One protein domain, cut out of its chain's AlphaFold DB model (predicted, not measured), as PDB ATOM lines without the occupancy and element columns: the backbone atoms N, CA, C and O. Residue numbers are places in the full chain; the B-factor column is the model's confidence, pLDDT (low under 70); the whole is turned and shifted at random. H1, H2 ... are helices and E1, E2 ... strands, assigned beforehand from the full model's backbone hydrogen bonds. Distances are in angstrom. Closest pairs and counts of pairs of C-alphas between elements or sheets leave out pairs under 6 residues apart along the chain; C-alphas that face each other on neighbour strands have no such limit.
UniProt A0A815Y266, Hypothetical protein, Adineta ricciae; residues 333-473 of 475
ATOM      1  N   SER A 333     130.529  99.130 142.291       93.88
ATOM      2  CA  SER A 333     129.455  99.202 141.306       93.88
ATOM      3  C   SER A 333     128.296  98.305 141.727       93.88
ATOM      4  O   SER A 333     128.495  97.247 142.326       93.88
ATOM      5  N   GLY A 334     127.061  98.714 141.452       94.50
ATOM      6  CA  GLY A 334     125.923  97.886 141.833       94.50
ATOM      7  C   GLY A 334     124.568  98.457 141.468       94.50
ATOM      8  O   GLY A 334     124.436  99.609 141.057       94.50
ATOM      9  N   PHE A 335     123.555  97.622 141.667       93.94
ATOM     10  CA  PHE A 335     122.155  97.954 141.465       93.94
ATOM     11  C   PHE A 335     121.351  97.544 142.694       93.94
ATOM     12  O   PHE A 335     121.551  96.467 143.255       93.94
ATOM     13  N   ARG A 336     120.428  98.406 143.110       91.06
ATOM     14  CA  ARG A 336     119.450  98.127 144.158       91.06
ATOM     15  C   ARG A 336     118.085  98.588 143.682       91.06
ATOM     16  O   ARG A 336     117.965  99.636 143.057       91.06
ATOM     17  N   MET A 337     117.054  97.847 144.051       90.19
ATOM     18  CA  MET A 337     115.664  98.212 143.803       90.19
ATOM     19  C   MET A 337     114.881  98.172 145.114       90.19
ATOM     20  O   MET A 337     115.219  97.384 146.005       90.19
ATOM     21  N   SER A 338     113.867  99.025 145.259       90.88
ATOM     22  CA  SER A 338     113.023  99.023 146.455       90.88
ATOM     23  C   SER A 338     112.324  97.670 146.653       90.88
ATOM     24  O   SER A 338     111.974  96.957 145.702       90.88
ATOM     25  N   ARG A 339     112.162  97.278 147.923       90.25
ATOM     26  CA  ARG A 339     111.588  95.980 148.294       90.25
ATOM     27  C   ARG A 339     110.089  95.958 147.996       90.25
ATOM     28  O   ARG A 339     109.347  96.819 148.452       90.25
ATOM     29  N   SER A 340     109.654  94.930 147.281       89.44
ATOM     30  CA  SER A 340     108.252  94.582 147.088       89.44
ATOM     31  C   SER A 340     107.841  93.470 148.052       89.44
ATOM     32  O   SER A 340     108.592  92.518 148.275       89.44
ATOM     33  N   LEU A 341     106.631  93.587 148.598       88.88
ATOM     34  CA  LEU A 341     105.986  92.557 149.418       88.88
ATOM     35  C   LEU A 341     105.050  91.656 148.599       88.88
ATOM     36  O   LEU A 341     104.424  90.757 149.155       88.88
ATOM     37  N   ALA A 342     104.923  91.901 147.291       85.31
ATOM     38  CA  ALA A 342     104.087  91.072 146.436       85.31
ATOM     39  C   ALA A 342     104.669  89.647 146.322       85.31
ATOM     40  O   ALA A 342     105.893  89.495 146.226       85.31
ATOM     41  N   PRO A 343     103.818  88.603 146.305       79.88
ATOM     42  CA  PRO A 343     104.268  87.229 146.106       79.88
ATOM     43  C   PRO A 343     105.102  87.098 144.830       79.88
ATOM     44  O   PRO A 343     104.745  87.656 143.793       79.88
ATOM     45  N   SER A 344     106.216  86.368 144.914       78.56
ATOM     46  CA  SER A 344     107.132  86.115 143.791       78.56
ATOM     47  C   SER A 344     107.784  87.360 143.170       78.56
ATOM     48  O   SER A 344     108.403  87.263 142.112       78.56
ATOM     49  N   ALA A 345     107.687  88.531 143.807       85.06
ATOM     50  CA  ALA A 345     108.361  89.721 143.311       85.06
ATOM     51  C   ALA A 345     109.882  89.585 143.442       85.06
ATOM     52  O   ALA A 345     110.411  89.263 144.506       85.06
ATOM     53  N   MET A 346     110.595  89.903 142.362       88.06
ATOM     54  CA  MET A 346     112.053  89.954 142.369       88.06
ATOM     55  C   MET A 346     112.534  91.086 143.276       88.06
ATOM     56  O   MET A 346     112.248  92.260 143.016       88.06
ATOM     57  N   ASN A 347     113.268  90.733 144.324       89.81
ATOM     58  CA  ASN A 347     113.846  91.658 145.289       89.81
ATOM     59  C   ASN A 347     115.381  91.565 145.283       89.81
ATOM     60  O   ASN A 347     115.983  90.847 144.480       89.81
ATOM     61  N   GLY A 348     116.025  92.344 146.156       89.25
ATOM     62  CA  GLY A 348     117.484  92.403 146.261       89.25
ATOM     63  C   GLY A 348     118.157  91.054 146.543       89.25
ATOM     64  O   GLY A 348     119.283  90.866 146.114       89.25
ATOM     65  N   ASP A 349     117.475  90.099 147.177       88.94
ATOM     66  CA  ASP A 349     117.980  88.747 147.430       88.94
ATOM     67  C   ASP A 349     118.233  88.004 146.119       88.94
ATOM     68  O   ASP A 349     119.301  87.429 145.936       88.94
ATOM     69  N   VAL A 350     117.282  88.063 145.182       92.25
ATOM     70  CA  VAL A 350     117.414  87.441 143.863       92.25
ATOM     71  C   VAL A 350     118.514  88.144 143.079       92.25
ATOM     72  O   VAL A 350     119.405  87.487 142.548       92.25
ATOM     73  N   ILE A 351     118.488  89.477 143.055       93.31
ATOM     74  CA  ILE A 351     119.424  90.267 142.257       93.31
ATOM     75  C   ILE A 351     120.862  90.096 142.755       93.31
ATOM     76  O   ILE A 351     121.729  89.694 141.979       93.31
ATOM     77  N   ASN A 352     121.117  90.351 144.040       94.31
ATOM     78  CA  ASN A 352     122.455  90.264 144.625       94.31
ATOM     79  C   ASN A 352     123.021  88.852 144.479       94.31
ATOM     80  O   ASN A 352     124.186  88.699 144.117       94.31
ATOM     81  N   ARG A 353     122.188  87.825 144.685       94.38
ATOM     82  CA  ARG A 353     122.590  86.423 144.540       94.38
ATOM     83  C   ARG A 353     122.928  86.059 143.103       94.38
ATOM     84  O   ARG A 353     123.941  85.405 142.868       94.38
ATOM     85  N   THR A 354     122.115  86.479 142.139       96.00
ATOM     86  CA  THR A 354     122.397  86.241 140.720       96.00
ATOM     87  C   THR A 354     123.692  86.931 140.299       96.00
ATOM     88  O   THR A 354     124.561  86.271 139.730       96.00
ATOM     89  N   LEU A 355     123.859  88.220 140.625       96.88
ATOM     90  CA  LEU A 355     125.097  88.960 140.358       96.88
ATOM     91  C   LEU A 355     126.303  88.243 140.985       96.88
ATOM     92  O   LEU A 355     127.282  87.961 140.299       96.88
ATOM     93  N   TYR A 356     126.197  87.869 142.262       97.56
ATOM     94  CA  TYR A 356     127.235  87.146 142.989       97.56
ATOM     95  C   TYR A 356     127.664  85.855 142.279       97.56
ATOM     96  O   TYR A 356     128.849  85.675 142.010       97.56
ATOM     97  N   TYR A 357     126.722  84.984 141.907       97.50
ATOM     98  CA  TYR A 357     127.046  83.721 141.238       97.50
ATOM     99  C   TYR A 357     127.704  83.916 139.872       97.50
ATOM    100  O   TYR A 357     128.665  83.217 139.546       97.50
ATOM    101  N   VAL A 358     127.239  84.894 139.088       97.25
ATOM    102  CA  VAL A 358     127.873  85.238 137.808       97.25
ATOM    103  C   VAL A 358     129.318  85.694 138.034       97.25
ATOM    104  O   VAL A 358     130.225  85.263 137.313       97.25
ATOM    105  N   LEU A 359     129.562  86.505 139.068       97.19
ATOM    106  CA  LEU A 359     130.899  86.969 139.433       97.19
ATOM    107  C   LEU A 359     131.777  85.844 139.994       97.19
ATOM    108  O   LEU A 359     132.969  85.819 139.693       97.19
ATOM    109  N   CYS A 360     131.243  84.880 140.747       96.94
ATOM    110  CA  CYS A 360     131.997  83.704 141.203       96.94
ATOM    111  C   CYS A 360     132.528  82.850 140.047       96.94
ATOM    112  O   CYS A 360     133.589  82.241 140.170       96.94
ATOM    113  N   SER A 361     131.824  82.830 138.916       95.69
ATOM    114  CA  SER A 361     132.242  82.138 137.694       95.69
ATOM    115  C   SER A 361     132.951  83.048 136.690       95.69
ATOM    116  O   SER A 361     133.076  82.669 135.525       95.69
ATOM    117  N   THR A 362     133.398  84.239 137.097       95.69
ATOM    118  CA  THR A 362     134.068  85.203 136.215       95.69
ATOM    119  C   THR A 362     135.419  85.634 136.800       95.69
ATOM    120  O   THR A 362     135.447  86.155 137.918       95.69
ATOM    121  N   PRO A 363     136.533  85.450 136.062       94.88
ATOM    122  CA  PRO A 363     137.863  85.880 136.489       94.88
ATOM    123  C   PRO A 363     137.951  87.372 136.793       94.88
ATOM    124  O   PRO A 363     137.204  88.171 136.237       94.88
ATOM    125  N   SER A 364     138.884  87.773 137.654       93.94
ATOM    126  CA  SER A 364     139.150  89.194 137.950       93.94
ATOM    127  C   SER A 364     140.625  89.533 137.709       93.94
ATOM    128  O   SER A 364     141.343  89.839 138.662       93.94
ATOM    129  N   PRO A 365     141.086  89.455 136.445       92.50
ATOM    130  CA  PRO A 365     142.507  89.484 136.102       92.50
ATOM    131  C   PRO A 365     143.213  90.761 136.568       92.50
ATOM    132  O   PRO A 365     144.357  90.709 137.002       92.50
ATOM    133  N   ILE A 366     142.515  91.900 136.569       92.19
ATOM    134  CA  ILE A 366     143.048  93.191 137.024       92.19
ATOM    135  C   ILE A 366     143.608  93.158 138.463       92.19
ATOM    136  O   ILE A 366     144.576  93.864 138.766       92.19
ATOM    137  N   TYR A 367     143.033  92.313 139.326       93.69
ATOM    138  CA  TYR A 367     143.413  92.169 140.733       93.69
ATOM    139  C   TYR A 367     144.333  90.971 140.996       93.69
ATOM    140  O   TYR A 367     144.642  90.695 142.154       93.69
ATOM    141  N   GLU A 368     144.744  90.224 139.970       92.31
ATOM    142  CA  GLU A 368     145.628  89.080 140.174       92.31
ATOM    143  C   GLU A 368     146.983  89.519 140.728       92.31
ATOM    144  O   GLU A 368     147.572  90.509 140.294       92.31
ATOM    145  N   PHE A 369     147.487  88.754 141.696       84.25
ATOM    146  CA  PHE A 369     148.695  89.092 142.447       84.25
ATOM    147  C   PHE A 369     149.937  89.262 141.551       84.25
ATOM    148  O   PHE A 369     150.762  90.130 141.811       84.25
ATOM    149  N   ASN A 370     150.038  88.480 140.469       84.38
ATOM    150  CA  ASN A 370     151.190  88.455 139.559       84.38
ATOM    151  C   ASN A 370     150.896  89.069 138.175       84.38
ATOM    152  O   ASN A 370     151.542  88.696 137.196       84.38
ATOM    153  N   ILE A 371     149.904  89.960 138.056       89.25
ATOM    154  CA  ILE A 371     149.609  90.609 136.770       89.25
ATOM    155  C   ILE A 371     150.673  91.656 136.410       89.25
ATOM    156  O   ILE A 371     151.081  92.468 137.241       89.25
ATOM    157  N   ASP A 372     151.068  91.654 135.141       91.44
ATOM    158  CA  ASP A 372     151.933  92.671 134.551       91.44
ATOM    159  C   ASP A 372     151.242  94.048 134.459       91.44
ATOM    160  O   ASP A 372     150.042  94.150 134.182       91.44
ATOM    161  N   GLU A 373     151.996  95.129 134.666       89.75
ATOM    162  CA  GLU A 373     151.449  96.490 134.703       89.75
ATOM    163  C   GLU A 373     150.891  96.946 133.344       89.75
ATOM    164  O   GLU A 373     149.823  97.563 133.299       89.75
ATOM    165  N   SER A 374     151.538  96.581 132.230       90.62
ATOM    166  CA  SER A 374     151.020  96.870 130.886       90.62
ATOM    167  C   SER A 374     149.675  96.180 130.677       90.62
ATOM    168  O   SER A 374     148.703  96.807 130.244       90.62
ATOM    169  N   LYS A 375     149.570  94.910 131.092       90.25
ATOM    170  CA  LYS A 375     148.307  94.174 130.991       90.25
ATOM    171  C   LYS A 375     147.211  94.772 131.871       90.25
ATOM    172  O   LYS A 375     146.059  94.851 131.445       90.25
ATOM    173  N   ARG A 376     147.556  95.214 133.083       91.12
ATOM    174  CA  ARG A 376     146.621  95.906 133.980       91.12
ATOM    175  C   ARG A 376     146.090  97.191 133.340       91.12
ATOM    176  O   ARG A 376     144.887  97.437 133.392       91.12
ATOM    177  N   ASN A 377     146.956  97.974 132.702       90.00
ATOM    178  CA  ASN A 377     146.567  99.205 132.014       90.00
ATOM    179  C   ASN A 377     145.663  98.936 130.802       90.00
ATOM    180  O   ASN A 377     144.668  99.638 130.634       90.00
ATOM    181  N   GLU A 378     145.938  97.893 130.013       90.00
ATOM    182  CA  GLU A 378     145.059  97.459 128.914       90.00
ATOM    183  C   GLU A 378     143.644  97.121 129.422       90.00
ATOM    184  O   GLU A 378     142.656  97.600 128.869       90.00
ATOM    185  N   LEU A 379     143.539  96.339 130.504       89.38
ATOM    186  CA  LEU A 379     142.249  95.951 131.095       89.38
ATOM    187  C   LEU A 379     141.490  97.147 131.688       89.38
ATOM    188  O   LEU A 379     140.264  97.216 131.600       89.38
ATOM    189  N   ASN A 380     142.213  98.102 132.276       87.12
ATOM    190  CA  ASN A 380     141.630  99.356 132.744       87.12
ATOM    191  C   ASN A 380     141.057 100.171 131.585       87.12
ATOM    192  O   ASN A 380     139.939 100.662 131.679       87.12
ATOM    193  N   GLN A 381     141.785 100.285 130.474       86.19
ATOM    194  CA  GLN A 381     141.302 101.009 129.298       86.19
ATOM    195  C   GLN A 381     140.043 100.366 128.708       86.19
ATOM    196  O   GLN A 381     139.121 101.086 128.329       86.19
ATOM    197  N   SER A 382     139.953  99.030 128.682       84.62
ATOM    198  CA  SER A 382     138.752  98.351 128.185       84.62
ATOM    199  C   SER A 382     137.519  98.540 129.071       84.62
ATOM    200  O   SER A 382     136.409  98.419 128.558       84.62
ATOM    201  N   LEU A 383     137.669  98.879 130.360       84.75
ATOM    202  CA  LEU A 383     136.524  99.229 131.217       84.75
ATOM    203  C   LEU A 383     135.822 100.517 130.771       84.75
ATOM    204  O   LEU A 383     134.615 100.618 130.936       84.75
ATOM    205  N   PHE A 384     136.545 101.456 130.156       80.62
ATOM    206  CA  PHE A 384     135.979 102.723 129.676       80.62
ATOM    207  C   PHE A 384     135.431 102.640 128.242       80.62
ATOM    208  O   PHE A 384     134.819 103.586 127.749       80.62
ATOM    209  N   GLN A 385     135.619 101.508 127.556       76.75
ATOM    210  CA  GLN A 385     135.094 101.268 126.207       76.75
ATOM    211  C   GLN A 385     133.654 100.740 126.267       76.75
ATOM    212  O   GLN A 385     133.365  99.608 125.880       76.75
ATOM    213  N   MET A 386     132.746 101.571 126.781       72.19
ATOM    214  CA  MET A 386     131.316 101.252 126.878       72.19
ATOM    215  C   MET A 386     130.531 101.504 125.595       72.19
ATOM    216  O   MET A 386     129.382 101.072 125.485       72.19
ATOM    217  N   GLU A 387     131.111 102.232 124.641       69.38
ATOM    218  CA  GLU A 387     130.459 102.501 123.367       69.38
ATOM    219  C   GLU A 387     130.021 101.164 122.754       69.38
ATOM    220  O   GLU A 387     130.832 100.257 122.592       69.38
ATOM    221  N   GLN A 388     128.725 101.037 122.438       77.75
ATOM    222  CA  GLN A 388     128.078  99.827 121.888       77.75
ATOM    223  C   GLN A 388     127.638  98.744 122.905       77.75
ATOM    224  O   GLN A 388     127.023  97.760 122.497       77.75
ATOM    225  N   CYS A 389     127.827  98.932 124.217       86.94
ATOM    226  CA  CYS A 389     127.191  98.125 125.271       86.94
ATOM    227  C   CYS A 389     126.170  98.998 126.034       86.94
ATOM    228  O   CYS A 389     126.524 100.048 126.549       86.94
ATOM    229  N   TYR A 390     124.875  98.694 126.139       88.25
ATOM    230  CA  TYR A 390     124.108  97.492 125.806       88.25
ATOM    231  C   TYR A 390     122.931  97.823 124.862       88.25
ATOM    232  O   TYR A 390     122.063  98.633 125.188       88.25
ATOM    233  N   GLU A 391     122.829  97.166 123.702       84.12
ATOM    234  CA  GLU A 391     121.828  97.519 122.675       84.12
ATOM    235  C   GLU A 391     120.560  96.631 122.703       84.12
ATOM    236  O   GLU A 391     120.277  95.856 121.788       84.12
ATOM    237  N   SER A 392     119.777  96.689 123.790       85.88
ATOM    238  CA  SER A 392     118.456  96.022 123.879       85.88
ATOM    239  C   SER A 392     117.565  96.593 124.999       85.88
ATOM    240  O   SER A 392     117.941  97.580 125.630       85.88
ATOM    241  N   HIS A 393     116.379  96.007 125.210       87.25
ATOM    242  CA  HIS A 393     115.509  96.214 126.384       87.25
ATOM    243  C   HIS A 393     116.152  95.720 127.680       87.25
ATOM    244  O   HIS A 393     116.975  94.805 127.635       87.25
ATOM    245  N   SER A 394     115.715  96.270 128.816       91.00
ATOM    246  CA  SER A 394     116.150  95.830 130.141       91.00
ATOM    247  C   SER A 394     116.055  94.316 130.349       91.00
ATOM    248  O   SER A 394     115.104  93.655 129.931       91.00
ATOM    249  N   THR A 395     117.045  93.759 131.049       92.56
ATOM    250  CA  THR A 395     117.028  92.358 131.490       92.56
ATOM    251  C   THR A 395     116.251  92.114 132.781       92.56
ATOM    252  O   THR A 395     116.081  90.953 133.155       92.56
ATOM    253  N   LEU A 396     115.703  93.147 133.437       88.12
ATOM    254  CA  LEU A 396     114.882  92.986 134.648       88.12
ATOM    255  C   LEU A 396     113.654  92.099 134.416       88.12
ATOM    256  O   LEU A 396     113.295  91.313 135.286       88.12
ATOM    257  N   ILE A 397     113.053  92.161 133.229       82.31
ATOM    258  CA  ILE A 397     111.900  91.326 132.848       82.31
ATOM    259  C   ILE A 397     112.284  89.916 132.370       82.31
ATOM    260  O   ILE A 397     111.419  89.084 132.104       82.31
ATOM    261  N   GLY A 398     113.577  89.615 132.238       83.44
ATOM    262  CA  GLY A 398     114.060  88.333 131.734       83.44
ATOM    263  C   GLY A 398     114.102  87.250 132.809       83.44
ATOM    264  O   GLY A 398     115.182  86.935 133.288       83.44
ATOM    265  N   GLU A 399     112.969  86.629 133.153       82.75
ATOM    266  CA  GLU A 399     112.857  85.644 134.255       82.75
ATOM    267  C   GLU A 399     113.951  84.558 134.258       82.75
ATOM    268  O   GLU A 399     114.504  84.223 135.304       82.75
ATOM    269  N   LYS A 400     114.334  84.051 133.078       89.06
ATOM    270  CA  LYS A 400     115.372  83.011 132.930       89.06
ATOM    271  C   LYS A 400     116.762  83.445 133.411       89.06
ATOM    272  O   LYS A 400     117.599  82.589 133.676       89.06
ATOM    273  N   LEU A 401     117.021  84.749 133.494       93.38
ATOM    274  CA  LEU A 401     118.286  85.310 133.965       93.38
ATOM    275  C   LEU A 401     118.368  85.361 135.498       93.38
ATOM    276  O   LEU A 401     119.462  85.458 136.043       93.38
ATOM    277  N   TRP A 402     117.243  85.234 136.201       92.81
ATOM    278  CA  TRP A 402     117.138  85.452 137.648       92.81
ATOM    279  C   TRP A 402     116.899  84.156 138.438       92.81
ATOM    280  O   TRP A 402     116.311  84.161 139.517       92.81
ATOM    281  N   ILE A 403     117.351  83.024 137.891       88.94
ATOM    282  CA  ILE A 403     117.199  81.704 138.513       88.94
ATOM    283  C   ILE A 403     118.144  81.522 139.710       88.94
ATOM    284  O   ILE A 403     119.272  82.020 139.717       88.94
ATOM    285  N   SER A 404     117.693  80.765 140.714       89.50
ATOM    286  CA  SER A 404     118.540  80.320 141.825       89.50
ATOM    287  C   SER A 404     119.183  78.972 141.465       89.50
ATOM    288  O   SER A 404     118.448  77.998 141.288       89.50
ATOM    289  N   PRO A 405     120.514  78.887 141.302       92.50
ATOM    290  CA  PRO A 405     121.185  77.627 141.009       92.50
ATOM    291  C   PRO A 405     121.108  76.676 142.212       92.50
ATOM    292  O   PRO A 405     121.368  77.077 143.347       92.50
ATOM    293  N   GLY A 406     120.749  75.417 141.950       91.25
ATOM    294  CA  GLY A 406     120.643  74.372 142.975       91.25
ATOM    295  C   GLY A 406     121.938  73.594 143.225       91.25
ATOM    296  O   GLY A 406     122.085  72.986 144.280       91.25
ATOM    297  N   ASP A 407     122.878  73.624 142.280       92.44
ATOM    298  CA  ASP A 407     124.160  72.923 142.356       92.44
ATOM    299  C   ASP A 407     125.282  73.719 141.670       92.44
ATOM    300  O   ASP A 407     125.043  74.741 141.015       92.44
ATOM    301  N   ASP A 408     126.522  73.253 141.833       91.94
ATOM    302  CA  ASP A 408     127.696  73.926 141.285       91.94
ATOM    303  C   ASP A 408     127.621  74.063 139.749       91.94
ATOM    304  O   ASP A 408     127.998  75.093 139.191       91.94
ATOM    305  N   LEU A 409     127.105  73.054 139.037       90.88
ATOM    306  CA  LEU A 409     127.006  73.080 137.576       90.88
ATOM    307  C   LEU A 409     126.043  74.185 137.119       90.88
ATOM    308  O   LEU A 409     126.381  74.952 136.208       90.88
ATOM    309  N   ALA A 410     124.891  74.303 137.776       94.00
ATOM    310  CA  ALA A 410     123.886  75.327 137.526       94.00
ATOM    311  C   ALA A 410     124.449  76.747 137.707       94.00
ATOM    312  O   ALA A 410     124.068  77.646 136.955       94.00
ATOM    313  N   VAL A 411     125.412  76.954 138.619       95.38
ATOM    314  CA  VAL A 411     126.120  78.241 138.764       95.38
ATOM    315  C   VAL A 411     126.858  78.611 137.470       95.38
ATOM    316  O   VAL A 411     126.659  79.704 136.934       95.38
ATOM    317  N   SER A 412     127.656  77.695 136.903       93.81
ATOM    318  CA  SER A 412     128.353  77.972 135.632       93.81
ATOM    319  C   SER A 412     127.399  78.152 134.451       93.81
ATOM    320  O   SER A 412     127.659  78.963 133.562       93.81
ATOM    321  N   GLN A 413     126.279  77.425 134.431       94.12
ATOM    322  CA  GLN A 413     125.258  77.564 133.392       94.12
ATOM    323  C   GLN A 413     124.583  78.936 133.448       94.12
ATOM    324  O   GLN A 413     124.437  79.579 132.407       94.12
ATOM    325  N   LEU A 414     124.247  79.416 134.651       95.62
ATOM    326  CA  LEU A 414     123.724  80.763 134.871       95.62
ATOM    327  C   LEU A 414     124.716  81.827 134.384       95.62
ATOM    328  O   LEU A 414     124.343  82.714 133.616       95.62
ATOM    329  N   ALA A 415     125.990  81.709 134.761       95.44
ATOM    330  CA  ALA A 415     127.029  82.632 134.313       95.44
ATOM    331  C   ALA A 415     127.180  82.640 132.781       95.44
ATOM    332  O   ALA A 415     127.240  83.704 132.163       95.44
ATOM    333  N   ASN A 416     127.165  81.464 132.146       94.75
ATOM    334  CA  ASN A 416     127.215  81.338 130.690       94.75
ATOM    335  C   ASN A 416     125.985  81.940 129.999       94.75
ATOM    336  O   ASN A 416     126.128  82.566 128.944       94.75
ATOM    337  N   LEU A 417     124.792  81.795 130.582       95.44
ATOM    338  CA  LEU A 417     123.565  82.398 130.066       95.44
ATOM    339  C   LEU A 417     123.644  83.931 130.085       95.44
ATOM    340  O   LEU A 417     123.340  84.571 129.072       95.44
ATOM    341  N   TRP A 418     124.101  84.513 131.195       96.19
ATOM    342  CA  TRP A 418     124.313  85.956 131.316       96.19
ATOM    343  C   TRP A 418     125.347  86.461 130.318       96.19
ATOM    344  O   TRP A 418     125.038  87.328 129.502       96.19
ATOM    345  N   ARG A 419     126.540  85.859 130.290       94.50
ATOM    346  CA  ARG A 419     127.602  86.237 129.346       94.50
ATOM    347  C   ARG A 419     127.152  86.133 127.891       94.50
ATOM    348  O   ARG A 419     127.408  87.037 127.102       94.50
ATOM    349  N   SER A 420     126.436  85.070 127.527       94.06
ATOM    350  CA  SER A 420     125.907  84.898 126.165       94.06
ATOM    351  C   SER A 420     124.866  85.961 125.817       94.06
ATOM    352  O   SER A 420     124.791  86.421 124.679       94.06
ATOM    353  N   THR A 421     124.040  86.353 126.784       94.44
ATOM    354  CA  THR A 421     123.051  87.424 126.614       94.44
ATOM    355  C   THR A 421     123.729  88.770 126.398       94.44
ATOM    356  O   THR A 421     123.409  89.451 125.432       94.44
ATOM    357  N   LEU A 422     124.713  89.109 127.228       94.75
ATOM    358  CA  LEU A 422     125.461  90.363 127.142       94.75
ATOM    359  C   LEU A 422     126.313  90.447 125.867       94.75
ATOM    360  O   LEU A 422     126.289  91.459 125.171       94.75
ATOM    361  N   SER A 423     127.011  89.363 125.510       92.56
ATOM    362  CA  SER A 423     127.858  89.293 124.309       92.56
ATOM    363  C   SER A 423     127.055  89.538 123.031       92.56
ATOM    364  O   SER A 423     127.426  90.371 122.207       92.56
ATOM    365  N   ARG A 424     125.884  88.895 122.903       92.88
ATOM    366  CA  ARG A 424     124.973  89.088 121.760       92.88
ATOM    367  C   ARG A 424     124.407  90.506 121.653       92.88
ATOM    368  O   ARG A 424     123.796  90.822 120.638       92.88
ATOM    369  N   LYS A 425     124.562  91.330 122.691       92.56
ATOM    370  CA  LYS A 425     124.050  92.704 122.778       92.56
ATOM    371  C   LYS A 425     125.162  93.758 122.833       92.56
ATOM    372  O   LYS A 425     124.923  94.860 123.319       92.56
ATOM    373  N   GLY A 426     126.356  93.410 122.343       91.44
ATOM    374  CA  GLY A 426     127.462  94.348 122.121       91.44
ATOM    375  C   GLY A 426     128.462  94.471 123.274       91.44
ATOM    376  O   GLY A 426     129.499  95.103 123.121       91.44
ATOM    377  N   CYS A 427     128.242  93.800 124.406       92.62
ATOM    378  CA  CYS A 427     129.091  93.957 125.596       92.62
ATOM    379  C   CYS A 427     130.369  93.102 125.604       92.62
ATOM    380  O   CYS A 427     131.002  92.942 126.645       92.62
ATOM    381  N   PHE A 428     130.762  92.512 124.470       90.12
ATOM    382  CA  PHE A 428     131.916  91.609 124.409       90.12
ATOM    383  C   PHE A 428     133.222  92.287 124.853       90.12
ATOM    384  O   PHE A 428     133.960  91.701 125.641       90.12
ATOM    385  N   THR A 429     133.487  93.515 124.394       88.81
ATOM    386  CA  THR A 429     134.708  94.267 124.733       88.81
ATOM    387  C   THR A 429     134.789  94.566 126.224       88.81
ATOM    388  O   THR A 429     135.795  94.243 126.850       88.81
ATOM    389  N   LEU A 430     133.702  95.079 126.806       90.25
ATOM    390  CA  LEU A 430     133.631  95.415 128.227       90.25
ATOM    391  C   LEU A 430     133.841  94.177 129.112       90.25
ATOM    392  O   LEU A 430     134.617  94.205 130.063       90.25
ATOM    393  N   MET A 431     133.234  93.041 128.756       91.81
ATOM    394  CA  MET A 431     133.395  91.789 129.506       91.81
ATOM    395  C   MET A 431     134.823  91.215 129.483       91.81
ATOM    396  O   MET A 431     135.143  90.382 130.331       91.81
ATOM    397  N   ARG A 432     135.706  91.644 128.565       89.12
ATOM    398  CA  ARG A 432     137.120  91.207 128.560       89.12
ATOM    399  C   ARG A 432     137.884  91.672 129.796       89.12
ATOM    400  O   ARG A 432     138.855  91.016 130.166       89.12
ATOM    401  N   SER A 433     137.424  92.733 130.460       89.94
ATOM    402  CA  SER A 433     137.988  93.209 131.727       89.94
ATOM    403  C   SER A 433     137.697  92.278 132.916       89.94
ATOM    404  O   SER A 433     138.134  92.542 134.033       89.94
ATOM    405  N   GLY A 434     136.976  91.172 132.700       93.12
ATOM    406  CA  GLY A 434     136.645  90.198 133.734       93.12
ATOM    407  C   GLY A 434     135.455  90.641 134.576       93.12
ATOM    408  O   GLY A 434     134.476  91.166 134.053       93.12
ATOM    409  N   ALA A 435     135.512  90.385 135.880       95.44
ATOM    410  CA  ALA A 435     134.389  90.560 136.795       95.44
ATOM    411  C   ALA A 435     133.837  91.988 136.831       95.44
ATOM    412  O   ALA A 435     132.621  92.148 136.775       95.44
ATOM    413  N   ASP A 436     134.696  93.010 136.856       94.56
ATOM    414  CA  ASP A 436     134.280  94.417 136.830       94.56
ATOM    415  C   ASP A 436     133.527  94.734 135.531       94.56
ATOM    416  O   ASP A 436     132.432  95.289 135.560       94.56
ATOM    417  N   GLY A 437     134.058  94.289 134.391       94.44
ATOM    418  CA  GLY A 437     133.434  94.492 133.085       94.44
ATOM    419  C   GLY A 437     132.123  93.723 132.910       94.44
ATOM    420  O   GLY A 437     131.154  94.249 132.360       94.44
ATOM    421  N   VAL A 438     132.047  92.488 133.414       95.75
ATOM    422  CA  VAL A 438     130.800  91.708 133.439       95.75
ATOM    423  C   VAL A 438     129.766  92.384 134.331       95.75
ATOM    424  O   VAL A 438     128.623  92.517 133.904       95.75
ATOM    425  N   LEU A 439     130.149  92.866 135.516       96.25
ATOM    426  CA  LEU A 439     129.242  93.598 136.395       96.25
ATOM    427  C   LEU A 439     128.722  94.865 135.714       96.25
ATOM    428  O   LEU A 439     127.511  95.039 135.642       96.25
ATOM    429  N   GLN A 440     129.599  95.698 135.145       94.62
ATOM    430  CA  GLN A 440     129.186  96.887 134.390       94.62
ATOM    431  C   GLN A 440     128.231  96.525 133.249       94.62
ATOM    432  O   GLN A 440     127.147  97.090 133.140       94.62
ATOM    433  N   SER A 441     128.555  95.491 132.468       95.12
ATOM    434  CA  SER A 441     127.684  94.995 131.394       95.12
ATOM    435  C   SER A 441     126.302  94.571 131.914       95.12
ATOM    436  O   SER A 441     125.284  94.866 131.286       95.12
ATOM    437  N   MET A 442     126.241  93.896 133.069       96.50
ATOM    438  CA  MET A 442     124.979  93.531 133.718       96.50
ATOM    439  C   MET A 442     124.205  94.771 134.171       96.50
ATOM    440  O   MET A 442     123.007  94.832 133.931       96.50
ATOM    441  N   LEU A 443     124.861  95.770 134.770       95.62
ATOM    442  CA  LEU A 443     124.216  97.011 135.215       95.62
ATOM    443  C   LEU A 443     123.623  97.797 134.041       95.62
ATOM    444  O   LEU A 443     122.459  98.199 134.102       95.62
ATOM    445  N   LEU A 444     124.379  97.940 132.946       94.44
ATOM    446  CA  LEU A 444     123.891  98.563 131.714       94.44
ATOM    447  C   LEU A 444     122.687  97.804 131.157       94.44
ATOM    448  O   LEU A 444     121.672  98.396 130.794       94.44
ATOM    449  N   SER A 445     122.761  96.475 131.165       95.06
ATOM    450  CA  SER A 445     121.670  95.622 130.719       95.06
ATOM    451  C   SER A 445     120.426  95.707 131.609       95.06
ATOM    452  O   SER A 445     119.315  95.710 131.088       95.06
ATOM    453  N   ILE A 446     120.587  95.805 132.927       94.75
ATOM    454  CA  ILE A 446     119.494  95.927 133.901       94.75
ATOM    455  C   ILE A 446     118.752  97.250 133.716       94.75
ATOM    456  O   ILE A 446     117.526  97.271 133.722       94.75
ATOM    457  N   GLY A 447     119.465  98.358 133.521       92.38
ATOM    458  CA  GLY A 447     118.832  99.664 133.317       92.38
ATOM    459  C   GLY A 447     118.426  99.959 131.872       92.38
ATOM    460  O   GLY A 447     117.891 101.034 131.612       92.38
ATOM    461  N   GLY A 448     118.726  99.062 130.924       91.88
ATOM    462  CA  GLY A 448     118.632  99.375 129.495       91.88
ATOM    463  C   GLY A 448     119.466 100.609 129.122       91.88
ATOM    464  O   GLY A 448     119.050 101.385 128.264       91.88
ATOM    465  N   ILE A 449     120.584 100.826 129.821       91.62
ATOM    466  CA  ILE A 449     121.398 102.041 129.760       91.62
ATOM    467  C   ILE A 449     122.311 101.984 128.538       91.62
ATOM    468  O   ILE A 449     122.974 100.976 128.284       91.62
ATOM    469  N   ARG A 450     122.351 103.086 127.787       88.25
ATOM    470  CA  ARG A 450     123.171 103.241 126.586       88.25
ATOM    471  C   ARG A 450     123.892 104.571 126.602       88.25
ATOM    472  O   ARG A 450     123.255 105.623 126.661       88.25
ATOM    473  N   PHE A 451     125.210 104.515 126.469       85.88
ATOM    474  CA  PHE A 451     126.019 105.698 126.228       85.88
ATOM    475  C   PHE A 451     125.986 106.043 124.739       85.88
ATOM    476  O   PHE A 451     126.347 105.234 123.880       85.88
ATOM    477  N   ARG A 452     125.518 107.253 124.433       82.12
ATOM    478  CA  ARG A 452     125.697 107.916 123.139       82.12
ATOM    479  C   ARG A 452     126.740 109.015 123.311       82.12
ATOM    480  O   ARG A 452     127.018 109.441 124.427       82.12
ATOM    481  N   THR A 453     127.281 109.518 122.205       80.94
ATOM    482  CA  THR A 453     128.361 110.522 122.204       80.94
ATOM    483  C   THR A 453     128.044 111.771 123.039       80.94
ATOM    484  O   THR A 453     128.956 112.414 123.548       80.94
ATOM    485  N   HIS A 454     126.763 112.122 123.197       84.38
ATOM    486  CA  HIS A 454     126.346 113.355 123.874       84.38
ATOM    487  C   HIS A 454     125.355 113.157 125.022       84.38
ATOM    488  O   HIS A 454     125.038 114.122 125.715       84.38
ATOM    489  N   HIS A 455     124.844 111.946 125.238       84.25
ATOM    490  CA  HIS A 455     123.815 111.706 126.244       84.25
ATOM    491  C   HIS A 455     123.739 110.242 126.668       84.25
ATOM    492  O   HIS A 455     124.215 109.337 125.981       84.25
ATOM    493  N   LEU A 456     123.109 110.030 127.819       88.12
ATOM    494  CA  LEU A 456     122.782 108.721 128.361       88.12
ATOM    495  C   LEU A 456     121.302 108.436 128.095       88.12
ATOM    496  O   LEU A 456     120.443 109.235 128.462       88.12
ATOM    497  N   GLU A 457     121.001 107.300 127.475       89.38
ATOM    498  CA  GLU A 457     119.628 106.840 127.255       89.38
ATOM    499  C   GLU A 457     119.318 105.667 128.183       89.38
ATOM    500  O   GLU A 457     120.166 104.801 128.392       89.38
ATOM    501  N   MET A 458     118.090 105.608 128.695       89.88
ATOM    502  CA  MET A 458     117.562 104.444 129.406       89.88
ATOM    503  C   MET A 458     116.374 103.887 128.637       89.88
ATOM    504  O   MET A 458     115.383 104.582 128.420       89.88
ATOM    505  N   TYR A 459     116.471 102.628 128.226       88.88
ATOM    506  CA  TYR A 459     115.430 101.952 127.467       88.88
ATOM    507  C   TYR A 459     114.628 101.009 128.368       88.88
ATOM    508  O   TYR A 459     114.844  99.792 128.381       88.88
ATOM    509  N   LEU A 460     113.719 101.615 129.135       88.25
ATOM    510  CA  LEU A 460     112.826 100.956 130.087       88.25
ATOM    511  C   LEU A 460     111.366 101.133 129.682       88.25
ATOM    512  O   LEU A 460     110.964 102.188 129.185       88.25
ATOM    513  N   ASP A 461     110.562 100.103 129.921       85.81
ATOM    514  CA  ASP A 461     109.110 100.193 129.777       85.81
ATOM    515  C   ASP A 461     108.528 100.917 131.010       85.81
ATOM    516  O   ASP A 461     108.952 100.623 132.130       85.81
ATOM    517  N   PRO A 462     107.554 101.838 130.877       86.81
ATOM    518  CA  PRO A 462     106.898 102.465 132.028       86.81
ATOM    519  C   PRO A 462     106.396 101.477 133.095       86.81
ATOM    520  O   PRO A 462     106.389 101.818 134.278       86.81
ATOM    521  N   LYS A 463     106.037 100.241 132.713       83.31
ATOM    522  CA  LYS A 463     105.650  99.175 133.657       83.31
ATOM    523  C   LYS A 463     106.800  98.673 134.543       83.31
ATOM    524  O   LYS A 463     106.577  97.995 135.539       83.31
ATOM    525  N   GLU A 464     108.044  98.953 134.177       82.06
ATOM    526  CA  GLU A 464     109.239  98.592 134.950       82.06
ATOM    527  C   GLU A 464     109.570  99.671 135.996       82.06
ATOM    528  O   GLU A 464     110.271  99.399 136.968       82.06
ATOM    529  N   LEU A 465     108.998 100.874 135.856       85.31
ATOM    530  CA  LEU A 465     109.249 102.044 136.706       85.31
ATOM    531  C   LEU A 465     108.326 102.135 137.934       85.31
ATOM    532  O   LEU A 465     108.193 103.192 138.543       85.31
ATOM    533  N   HIS A 466     107.690 101.035 138.341       87.69
ATOM    534  CA  HIS A 466     106.842 101.005 139.542       87.69
ATOM    535  C   HIS A 466     107.630 100.991 140.861       87.69
ATOM    536  O   HIS A 466     107.029 101.037 141.935       87.69
ATOM    537  N   ARG A 467     108.961 100.872 140.798       90.06
ATOM    538  CA  ARG A 467     109.845 100.781 141.961       90.06
ATOM    539  C   ARG A 467     111.065 101.666 141.794       90.06
ATOM    540  O   ARG A 467     111.620 101.764 140.703       90.06
ATOM    541  N   ASP A 468     111.512 102.236 142.906       91.12
ATOM    542  CA  ASP A 468     112.735 103.027 142.941       91.12
ATOM    543  C   ASP A 468     113.938 102.146 142.605       91.12
ATOM    544  O   ASP A 468     114.159 101.096 143.222       91.12
ATOM    545  N   MET A 469     114.727 102.603 141.639       92.44
ATOM    546  CA  MET A 469     115.944 101.952 141.175       92.44
ATOM    547  C   MET A 469     117.152 102.824 141.488       92.44
ATOM    548  O   MET A 469     117.162 104.024 141.227       92.44
ATOM    549  N   PHE A 470     118.190 102.203 142.032       93.38
ATOM    550  CA  PHE A 470     119.421 102.857 142.444       93.38
ATOM    551  C   PHE A 470     120.588 102.165 141.759       93.38
ATOM    552  O   PHE A 470     120.870 100.998 142.033       93.38
ATOM    553  N   PHE A 471     121.289 102.899 140.906       94.00
ATOM    554  CA  PHE A 471     122.541 102.460 140.311       94.00
ATOM    555  C   PHE A 471     123.704 103.169 140.999       94.00
ATOM    556  O   PHE A 471     123.589 104.336 141.377       94.00
ATOM    557  N   ARG A 472     124.826 102.473 141.177       93.69
ATOM    558  CA  ARG A 472     126.057 103.050 141.726       93.69
ATOM    559  C   ARG A 472     127.231 102.762 140.808       93.69
ATOM    560  O   ARG A 472     127.359 101.628 140.350       93.69
ATOM    561  N   SER A 473     128.079 103.773 140.625       90.00
ATOM    562  CA  SER A 473     129.349 103.694 139.893       90.00
ATOM    563  C   SER A 473     129.214 103.004 138.534       90.00
ATOM    564  O   SER A 473     129.917 102.038 138.249       90.00
TER     565      SER A 473
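This is residues 333 to 473 of the 475 residues of the protein "Hypothetical protein" of Adineta ricciae (UniProt A0A815Y266). Helix H5 is the core of a body only just flat: the last part of H1 and the last part of H3 pack on it, with H3 about perpendicular to H1, and short H4 packs on its first half. Two small two-stranded sheets lie near its second half: E1 with E4, which brings the two ends of the printed part together, and the hairpin E2 and E3. H2 reaches outward from the core, its last residue, Leu 383, close to H4 and H5 and its centre the farthest of the elements from the mean of the C-alphas, 19.7 A, and residues 369 to 374, of which 373 and 374 belong to H2, stick out at its far end. The printed part has 141 residues, with five named helices and four strands in the order E1 H1 H2 H3 H4 H5 E2 E3 E4, mostly helix, both sheets antiparallel. It is compact, with a radius of gyration of the C-alphas of 15.4 A, and spans 49 by 44 by 24 A.

Find C-alpha 334 at (125.923, 97.886, 141.833), where strand E1 begins, residues 334 to 337. H1 follows at residues 348 to 360, 17.7 A long, and H2 at 373 to 383, 15.6 A. Look for C-alpha 408 at (127.696, 73.926, 141.285); from there H3 runs 22.9 A to residue 423. Next come H4, residues 428 to 431, and H5, residues 435 to 447, 18.4 A long. Strands E2, 449 to 451, E3, 456 to 458, and E4, 469 to 472, follow; E4 ends at C-alpha 472 (126.057, 103.050, 141.726).

Begin at the hub, H5. It touches H4, closest at the C-alphas of Met 431 and Gly 437, 4.5 A. It touches H3 at a steep tilt of 65 degrees, with C-alphas 422 and 441 closest at 6.7 A. It touches H1 at a shallow tilt of 34 degrees, only just short of steep, opposite ways; C-alphas 359 and 435 are closest, 5.7 A. H1 and H3 touch about perpendicular, 89 degrees, with C-alphas 358 and 415 closest at 4.4 A. H2 only just touches H4, with 3 pairs of C-alphas within 8 A, closest at Leu 383 and Leu 430, 5.6 A. Across antiparallel E1 and E4, look at N 336 and O 470, 2.8 A; across the hairpin E2 and E3, at N 450 and O 457, 2.8 A. In H1, H2, H3 and H5 every O i to N i+4 pair is within hydrogen-bond range; H4 is too short for one.

The two C-alphas farthest apart are those of Pro 343 and Ser 374, 50.1 A. The printed part has no cut; the links H1 to H2 and H2 to H3 are long. Mean pLDDT of the printed part is 90.3, and residue 387 alone is under 70.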